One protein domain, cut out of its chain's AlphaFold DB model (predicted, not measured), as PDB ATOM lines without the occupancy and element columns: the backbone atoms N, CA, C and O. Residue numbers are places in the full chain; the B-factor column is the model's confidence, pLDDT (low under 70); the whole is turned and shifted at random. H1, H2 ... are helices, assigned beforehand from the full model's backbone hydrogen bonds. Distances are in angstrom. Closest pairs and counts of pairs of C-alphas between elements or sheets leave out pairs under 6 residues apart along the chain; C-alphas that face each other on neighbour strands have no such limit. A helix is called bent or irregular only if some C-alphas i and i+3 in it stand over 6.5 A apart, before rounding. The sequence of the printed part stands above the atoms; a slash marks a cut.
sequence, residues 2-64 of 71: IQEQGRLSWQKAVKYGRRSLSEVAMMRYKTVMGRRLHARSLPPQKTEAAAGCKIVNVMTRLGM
ATOM      1  N   ILE A   2     202.535 196.966 164.593       86.94
ATOM      2  CA  ILE A   2     201.718 198.189 164.355       86.94
ATOM      3  C   ILE A   2     201.474 198.973 165.655       86.94
ATOM      4  O   ILE A   2     201.654 200.185 165.661       86.94
ATOM      5  N   GLN A   3     201.113 198.282 166.743       91.06
ATOM      6  CA  GLN A   3     200.887 198.887 168.068       91.06
ATOM      7  C   GLN A   3     202.154 199.531 168.667       91.06
ATOM      8  O   GLN A   3     202.057 200.483 169.422       91.06
ATOM      9  N   GLU A   4     203.344 199.047 168.295       88.62
ATOM     10  CA  GLU A   4     204.626 199.483 168.880       88.62
ATOM     11  C   GLU A   4     205.375 200.498 168.002       88.62
ATOM     12  O   GLU A   4     206.039 201.391 168.511       88.62
ATOM     13  N   GLN A   5     205.306 200.358 166.673       86.25
ATOM     14  CA  GLN A   5     206.115 201.127 165.710       86.25
ATOM     15  C   GLN A   5     205.261 202.017 164.794       86.25
ATOM     16  O   GLN A   5     205.787 202.760 163.960       86.25
ATOM     17  N   GLY A   6     203.935 201.929 164.919       93.50
ATOM     18  CA  GLY A   6     202.972 202.645 164.096       93.50
ATOM     19  C   GLY A   6     202.738 202.018 162.716       93.50
ATOM     20  O   GLY A   6     203.535 201.249 162.169       93.50
ATOM     21  N   ARG A   7     201.605 202.392 162.108       93.19
ATOM     22  CA  ARG A   7     201.166 201.894 160.793       93.19
ATOM     23  C   ARG A   7     202.157 202.206 159.669       93.19
ATOM     24  O   ARG A   7     202.382 201.352 158.818       93.19
ATOM     25  N   LEU A   8     202.745 203.406 159.648       91.81
ATOM     26  CA  LEU A   8     203.658 203.831 158.575       91.81
ATOM     27  C   LEU A   8     204.952 203.007 158.556       91.81
ATOM     28  O   LEU A   8     205.400 202.596 157.485       91.81
ATOM     29  N   SER A   9     205.531 202.731 159.725       92.62
ATOM     30  CA  SER A   9     206.736 201.904 159.854       92.62
ATOM     31  C   SER A   9     206.459 200.467 159.422       92.62
ATOM     32  O   SER A   9     207.217 199.903 158.635       92.62
ATOM     33  N   TRP A  10     205.315 199.911 159.835       94.19
ATOM     34  CA  TRP A  10     204.867 198.597 159.375       94.19
ATOM     35  C   TRP A  10     204.678 198.550 157.851       94.19
ATOM     36  O   TRP A  10     205.209 197.654 157.199       94.19
ATOM     37  N   GLN A  11     204.000 199.539 157.253       93.25
ATOM     38  CA  GLN A  11     203.794 199.603 155.800       93.25
ATOM     39  C   GLN A  11     205.111 199.649 155.020       93.25
ATOM     40  O   GLN A  11     205.223 199.002 153.974       93.25
ATOM     41  N   LYS A  12     206.104 200.395 155.524       91.00
ATOM     42  CA  LYS A  12     207.457 200.432 154.956       91.00
ATOM     43  C   LYS A  12     208.140 199.068 155.062       91.00
ATOM     44  O   LYS A  12     208.656 198.590 154.054       91.00
ATOM     45  N   ALA A  13     208.089 198.430 156.232       92.31
ATOM     46  CA  ALA A  13     208.710 197.127 156.471       92.31
ATOM     47  C   ALA A  13     208.164 196.040 155.531       92.31
ATOM     48  O   ALA A  13     208.931 195.289 154.935       92.31
ATOM     49  N   VAL A  14     206.844 196.008 155.323       91.81
ATOM     50  CA  VAL A  14     206.192 194.993 154.475       91.81
ATOM     51  C   VAL A  14     206.063 195.404 153.003       91.81
ATOM     52  O   VAL A  14     205.498 194.662 152.204       91.81
ATOM     53  N   LYS A  15     206.565 196.587 152.614       93.00
ATOM     54  CA  LYS A  15     206.435 197.155 151.256       93.00
ATOM     55  C   LYS A  15     204.987 197.158 150.742       93.00
ATOM     56  O   LYS A  15     204.742 196.919 149.558       93.00
ATOM     57  N   TYR A  16     204.038 197.472 151.624       90.12
ATOM     58  CA  TYR A  16     202.593 197.358 151.378       90.12
ATOM     59  C   TYR A  16     202.140 198.042 150.069       90.12
ATOM     60  O   TYR A  16     201.312 197.514 149.333       90.12
ATOM     61  N   GLY A  17     202.740 199.188 149.724       92.88
ATOM     62  CA  GLY A  17     202.393 199.968 148.529       92.88
ATOM     63  C   GLY A  17     202.903 199.420 147.190       92.88
ATOM     64  O   GLY A  17     202.542 199.954 146.144       92.88
ATOM     65  N   ARG A  18     203.731 198.365 147.173       93.88
ATOM     66  CA  ARG A  18     204.397 197.904 145.941       93.88
ATOM     67  C   ARG A  18     203.408 197.455 144.862       93.88
ATOM     68  O   ARG A  18     203.621 197.748 143.691       93.88
ATOM     69  N   ARG A  19     202.321 196.780 145.252       95.25
ATOM     70  CA  ARG A  19     201.272 196.341 144.319       95.25
ATOM     71  C   ARG A  19     200.543 197.527 143.692       95.25
ATOM     72  O   ARG A  19     200.420 197.579 142.473       95.25
ATOM     73  N   SER A  20     200.132 198.488 144.517       95.50
ATOM     74  CA  SER A  20     199.443 199.696 144.053       95.50
ATOM     75  C   SER A  20     200.295 200.477 143.043       95.50
ATOM     76  O   SER A  20     199.789 200.884 142.002       95.50
ATOM     77  N   LEU A  21     201.609 200.595 143.277       93.06
ATOM     78  CA  LEU A  21     202.528 201.229 142.324       93.06
ATOM     79  C   LEU A  21     202.561 200.509 140.966       93.06
ATOM     80  O   LEU A  21     202.504 201.163 139.926       93.06
ATOM     81  N   SER A  22     202.620 199.175 140.964       94.19
ATOM     82  CA  SER A  22     202.592 198.383 139.727       94.19
ATOM     83  C   SER A  22     201.261 198.509 138.980       94.19
ATOM     84  O   SER A  22     201.250 198.613 137.754       94.19
ATOM     85  N   GLU A  23     200.139 198.533 139.699       96.44
ATOM     86  CA  GLU A  23     198.804 198.709 139.114       96.44
ATOM     87  C   GLU A  23     198.658 200.094 138.470       96.44
ATOM     88  O   GLU A  23     198.200 200.199 137.331       96.44
ATOM     89  N   VAL A  24     199.134 201.146 139.142       95.44
ATOM     90  CA  VAL A  24     199.168 202.508 138.590       95.44
ATOM     91  C   VAL A  24     200.083 202.582 137.368       95.44
ATOM     92  O   VAL A  24     199.705 203.183 136.364       95.44
ATOM     93  N   ALA A  25     201.260 201.950 137.402       93.69
ATOM     94  CA  ALA A  25     202.157 201.905 136.247       93.69
ATOM     95  C   ALA A  25     201.485 201.242 135.030       93.69
ATOM     96  O   ALA A  25     201.557 201.769 133.921       93.69
ATOM     97  N   MET A  26     200.767 200.135 135.244       95.56
ATOM     98  CA  MET A  26     200.029 199.440 134.187       95.56
ATOM     99  C   MET A  26     198.831 200.250 133.670       95.56
ATOM    100  O   MET A  26     198.571 200.267 132.467       95.56
ATOM    101  N   MET A  27     198.108 200.942 134.555       95.56
ATOM    102  CA  MET A  27     197.043 201.869 134.161       95.56
ATOM    103  C   MET A  27     197.600 202.957 133.239       95.56
ATOM    104  O   MET A  27     197.095 203.135 132.133       95.56
ATOM    105  N   ARG A  28     198.703 203.605 133.631       94.75
ATOM    106  CA  ARG A  28     199.358 204.647 132.828       94.75
ATOM    107  C   ARG A  28     199.839 204.122 131.483       94.75
ATOM    108  O   ARG A  28     199.624 204.783 130.472       94.75
ATOM    109  N   TYR A  29     200.432 202.928 131.460       95.69
ATOM    110  CA  TYR A  29     200.827 202.267 130.218       95.69
ATOM    111  C   TYR A  29     199.645 202.150 129.251       95.69
ATOM    112  O   TYR A  29     199.741 202.602 128.115       95.69
ATOM    113  N   LYS A  30     198.511 201.606 129.708       95.06
ATOM    114  CA  LYS A  30     197.325 201.398 128.859       95.06
ATOM    115  C   LYS A  30     196.675 202.703 128.406       95.06
ATOM    116  O   LYS A  30     196.105 202.738 127.319       95.06
ATOM    117  N   THR A  31     196.749 203.749 129.223       94.94
ATOM    118  CA  THR A  31     196.227 205.078 128.881       94.94
ATOM    119  C   THR A  31     197.074 205.762 127.809       94.94
ATOM    120  O   THR A  31     196.518 206.372 126.907       94.94
ATOM    121  N   VAL A  32     198.404 205.650 127.887       92.81
ATOM    122  CA  VAL A  32     199.329 206.349 126.975       92.81
ATOM    123  C   VAL A  32     199.594 205.554 125.697       92.81
ATOM    124  O   VAL A  32     199.512 206.104 124.606       92.81
ATOM    125  N   MET A  33     199.915 204.264 125.821       93.50
ATOM    126  CA  MET A  33     200.287 203.405 124.688       93.50
ATOM    127  C   MET A  33     199.076 202.744 124.021       93.50
ATOM    128  O   MET A  33     199.181 202.239 122.909       93.50
ATOM    129  N   GLY A  34     197.927 202.722 124.701       92.88
ATOM    130  CA  GLY A  34     196.726 202.026 124.255       92.88
ATOM    131  C   GLY A  34     196.557 200.631 124.865       92.88
ATOM    132  O   GLY A  34     197.389 200.103 125.604       92.88
ATOM    133  N   ARG A  35     195.400 200.019 124.584       92.75
ATOM    134  CA  ARG A  35     194.953 198.768 125.228       92.75
ATOM    135  C   ARG A  35     195.484 197.489 124.569       92.75
ATOM    136  O   ARG A  35     195.208 196.407 125.085       92.75
ATOM    137  N   ARG A  36     196.154 197.585 123.418       94.50
ATOM    138  CA  ARG A  36     196.570 196.444 122.587       94.50
ATOM    139  C   ARG A  36     198.015 196.623 122.130       94.50
ATOM    140  O   ARG A  36     198.468 197.751 122.003       94.50
ATOM    141  N   LEU A  37     198.688 195.502 121.884       95.75
ATOM    142  CA  LEU A  37     199.977 195.467 121.198       95.75
ATOM    143  C   LEU A  37     199.734 195.275 119.700       95.75
ATOM    144  O   LEU A  37     198.826 194.537 119.308       95.75
ATOM    145  N   HIS A  38     200.527 195.944 118.875       95.06
ATOM    146  CA  HIS A  38     200.428 195.899 117.420       95.06
ATOM    147  C   HIS A  38     201.175 194.706 116.821       95.06
ATOM    148  O   HIS A  38     200.769 194.170 115.786       95.06
ATOM    149  N   ALA A  39     202.258 194.272 117.465       96.62
ATOM    150  CA  ALA A  39     203.036 193.134 117.020       96.62
ATOM    151  C   ALA A  39     202.212 191.833 117.050       96.62
ATOM    152  O   ALA A  39     201.489 191.539 118.004       96.62
ATOM    153  N   ARG A  40     202.344 191.018 115.995       96.19
ATOM    154  CA  ARG A  40     201.553 189.785 115.808       96.19
ATOM    155  C   ARG A  40     202.203 188.523 116.378       96.19
ATOM    156  O   ARG A  40     201.549 187.490 116.446       96.19
ATOM    157  N   SER A  41     203.468 188.591 116.785       97.56
ATOM    158  CA  SER A  41     204.192 187.472 117.395       97.56
ATOM    159  C   SER A  41     204.814 187.874 118.731       97.56
ATOM    160  O   SER A  41     205.068 189.050 118.998       97.56
ATOM    161  N   LEU A  42     205.049 186.886 119.594       97.50
ATOM    162  CA  LEU A  42     205.483 187.127 120.969       97.50
ATOM    163  C   LEU A  42     206.839 187.859 121.080       97.50
ATOM    164  O   LEU A  42     206.942 188.755 121.919       97.50
ATOM    165  N   PRO A  43     207.883 187.543 120.282       98.12
ATOM    166  CA  PRO A  43     209.151 188.269 120.374       98.12
ATOM    167  C   PRO A  43     209.021 189.786 120.131       98.12
ATOM    168  O   PRO A  43     209.417 190.549 121.013       98.12
ATOM    169  N   PRO A  44     208.413 190.270 119.028       97.69
ATOM    170  CA  PRO A  44     208.213 191.702 118.832       97.69
ATOM    171  C   PRO A  44     207.215 192.318 119.822       97.69
ATOM    172  O   PRO A  44     207.404 193.470 120.193       97.69
ATOM    173  N   GLN A  45     206.228 191.572 120.335       97.50
ATOM    174  CA  GLN A  45     205.359 192.058 121.422       97.50
ATOM    175  C   GLN A  45     206.142 192.373 122.702       97.50
ATOM    176  O   GLN A  45     205.867 193.372 123.365       97.50
ATOM    177  N   LYS A  46     207.140 191.551 123.055       97.69
ATOM    178  CA  LYS A  46     208.019 191.825 124.204       97.69
ATOM    179  C   LYS A  46     208.818 193.109 123.992       97.69
ATOM    180  O   LYS A  46     208.916 193.919 124.912       97.69
ATOM    181  N   THR A  47     209.355 193.305 122.789       98.00
ATOM    182  CA  THR A  47     210.094 194.522 122.428       98.00
ATOM    183  C   THR A  47     209.195 195.756 122.463       98.00
ATOM    184  O   THR A  47     209.576 196.770 123.045       98.00
ATOM    185  N   GLU A  48     207.986 195.663 121.908       97.62
ATOM    186  CA  GLU A  48     206.978 196.726 121.929       97.62
ATOM    187  C   GLU A  48     206.615 197.119 123.367       97.62
ATOM    188  O   GLU A  48     206.677 198.296 123.727       97.62
ATOM    189  N   ALA A  49     206.332 196.134 124.223       96.31
ATOM    190  CA  ALA A  49     206.020 196.370 125.628       96.31
ATOM    191  C   ALA A  49     207.192 197.009 126.391       96.31
ATOM    192  O   ALA A  49     206.997 197.950 127.165       96.31
ATOM    193  N   ALA A  50     208.423 196.542 126.160       96.88
ATOM    194  CA  ALA A  50     209.617 197.112 126.781       96.88
ATOM    195  C   ALA A  50     209.841 198.574 126.355       96.88
ATOM    196  O   ALA A  50     210.124 199.430 127.201       96.88
ATOM    197  N   ALA A  51     209.664 198.874 125.066       96.81
ATOM    198  CA  ALA A  51     209.742 200.231 124.541       96.81
ATOM    199  C   ALA A  51     208.651 201.130 125.147       96.81
ATOM    200  O   ALA A  51     208.965 202.216 125.639       96.81
ATOM    201  N   GLY A  52     207.402 200.658 125.214       96.06
ATOM    202  CA  GLY A  52     206.294 201.390 125.831       96.06
ATOM    203  C   GLY A  52     206.540 201.711 127.310       96.06
ATOM    204  O   GLY A  52     206.350 202.846 127.745       96.06
ATOM    205  N   CYS A  53     207.069 200.756 128.082       95.69
ATOM    206  CA  CYS A  53     207.471 200.993 129.471       95.69
ATOM    207  C   CYS A  53     208.551 202.080 129.578       95.69
ATOM    208  O   CYS A  53     208.484 202.944 130.457       95.69
ATOM    209  N   LYS A  54     209.539 202.075 128.673       96.56
ATOM    210  CA  LYS A  54     210.593 203.098 128.637       96.56
ATOM    211  C   LYS A  54     210.024 204.484 128.323       96.56
ATOM    212  O   LYS A  54     210.396 205.441 128.998       96.56
ATOM    213  N   ILE A  55     209.096 204.582 127.370       95.00
ATOM    214  CA  ILE A  55     208.413 205.834 127.013       95.00
ATOM    215  C   ILE A  55     207.673 206.402 128.227       95.00
ATOM    216  O   ILE A  55     207.913 207.548 128.605       95.00
ATOM    217  N   VAL A  56     206.852 205.595 128.908       94.12
ATOM    218  CA  VAL A  56     206.110 206.048 130.098       94.12
ATOM    219  C   VAL A  56     207.059 206.514 131.206       94.12
ATOM    220  O   VAL A  56     206.807 207.536 131.848       94.12
ATOM    221  N   ASN A  57     208.179 205.823 131.419       93.50
ATOM    222  CA  ASN A  57     209.182 206.241 132.402       93.50
ATOM    223  C   ASN A  57     209.830 207.585 132.035       93.50
ATOM    224  O   ASN A  57     210.001 208.434 132.910       93.50
ATOM    225  N   VAL A  58     210.143 207.811 130.756       94.25
ATOM    226  CA  VAL A  58     210.676 209.096 130.276       94.25
ATOM    227  C   VAL A  58     209.652 210.213 130.470       94.25
ATOM    228  O   VAL A  58     209.982 211.224 131.083       94.25
ATOM    229  N   MET A  59     208.398 210.008 130.058       92.50
ATOM    230  CA  MET A  59     207.321 210.988 130.260       92.50
ATOM    231  C   MET A  59     207.117 211.317 131.742       92.50
ATOM    232  O   MET A  59     206.915 212.474 132.099       92.50
ATOM    233  N   THR A  60     207.219 210.311 132.619       90.81
ATOM    234  CA  THR A  60     207.152 210.518 134.074       90.81
ATOM    235  C   THR A  60     208.252 211.457 134.545       90.81
ATOM    236  O   THR A  60     207.963 212.407 135.259       90.81
ATOM    237  N   ARG A  61     209.503 211.213 134.139       91.25
ATOM    238  CA  ARG A  61     210.640 212.047 134.548       91.25
ATOM    239  C   ARG A  61     210.523 213.479 134.038       91.25
ATOM    240  O   ARG A  61     210.938 214.384 134.746       91.25
ATOM    241  N   LEU A  62     209.966 213.677 132.844       91.56
ATOM    242  CA  LEU A  62     209.788 215.009 132.258       91.56
ATOM    243  C   LEU A  62     208.683 215.824 132.949       91.56
ATOM    244  O   LEU A  62     208.811 217.036 133.053       91.56
ATOM    245  N   GLY A  63     207.610 215.178 133.416       85.50
ATOM    246  CA  GLY A  63     206.480 215.859 134.059       85.50
ATOM    247  C   GLY A  63     206.542 215.940 135.587       85.50
ATOM    248  O   GLY A  63     205.652 216.528 136.196       85.50
ATOM    249  N   MET A  64     207.534 215.316 136.231       84.44
ATOM    250  CA  MET A  64     207.598 215.235 137.692       84.44
ATOM    251  C   MET A  64     208.400 216.409 138.274       84.44
ATOM    252  O   MET A  64     209.565 216.575 137.910       84.44
TER     253      MET A  64
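What this domain is: This is residues 2 to 64 of the 71 residues of an uncharacterized protein of Microvirga lotononidis (UniProt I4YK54). The model is an extended T of helices: H3, the longest, is the crossbar, and the last part of H2 meets it in its middle, so that H2 makes the stem. H1, short and irregular, lies beyond the other end of H2 and carries the stem's line onward, touching neither of the other helices. The printed part has 63 residues with three named helices in the order H1, H2, H3 and no named strand, and its class is all helix. The whole is extended, with a radius of gyration of the C-alphas of 16.7 A, and elongated, with spans of 54 by 27 by 16 A.

How they stand to each other: H3, residues 42 to 63, and H2, residues 18 to 33, touch, with 6 pairs of C-alphas within 8 A. Their closest C-alphas are those of Met 33 and Gly 52, 6.4 A apart. H2 touches H3 with residues 28 to 33 alone, and H3 touches H2 with residues 52 to 56 alone. Their lines are about perpendicular, at 81 degrees, and their centres are 11.8 A apart. Residues 17 to 24, of which 18 to 24 belong to H2, stand free. H1, residues 2 to 13, is apart from H2 and from H3. In H2 and H3 every pair of O i and N i+4 is within hydrogen-bond range; in H1 5 of 8 are.

Where its parts are: H3 has 22 residues and runs from Leu 42, with its C-alpha at (205.483, 187.127, 120.969), to Gly 63, with its C-alpha at (206.480, 215.859, 134.059), a length of 31.6 A. H2 has 16 residues, from Arg 18 to Met 33, and measures 22.3 A from first to last C-alpha. H1 has 12 residues, from Ile 2, with its C-alpha at (201.718, 198.189, 164.355), to Ala 13, and measures 10.6 A. H1 is irregular: C-alphas 4 and 7 are 9.1 A apart, where about 5 A belongs to a regular helix.

The domain as a whole: The two C-alphas farthest apart are those of Glu 4 and Arg 40, 54.0 A. The C-alphas of the first and last printed residues, Ile 2 and Met 64, are 32.2 A apart. The link from H1 to H2 is tight, with 4 residues, and the link from H2 to H3 is short, with 8 residues. The printed part has no cut. Its mean pLDDT is 93.9, and no printed residue is under 70.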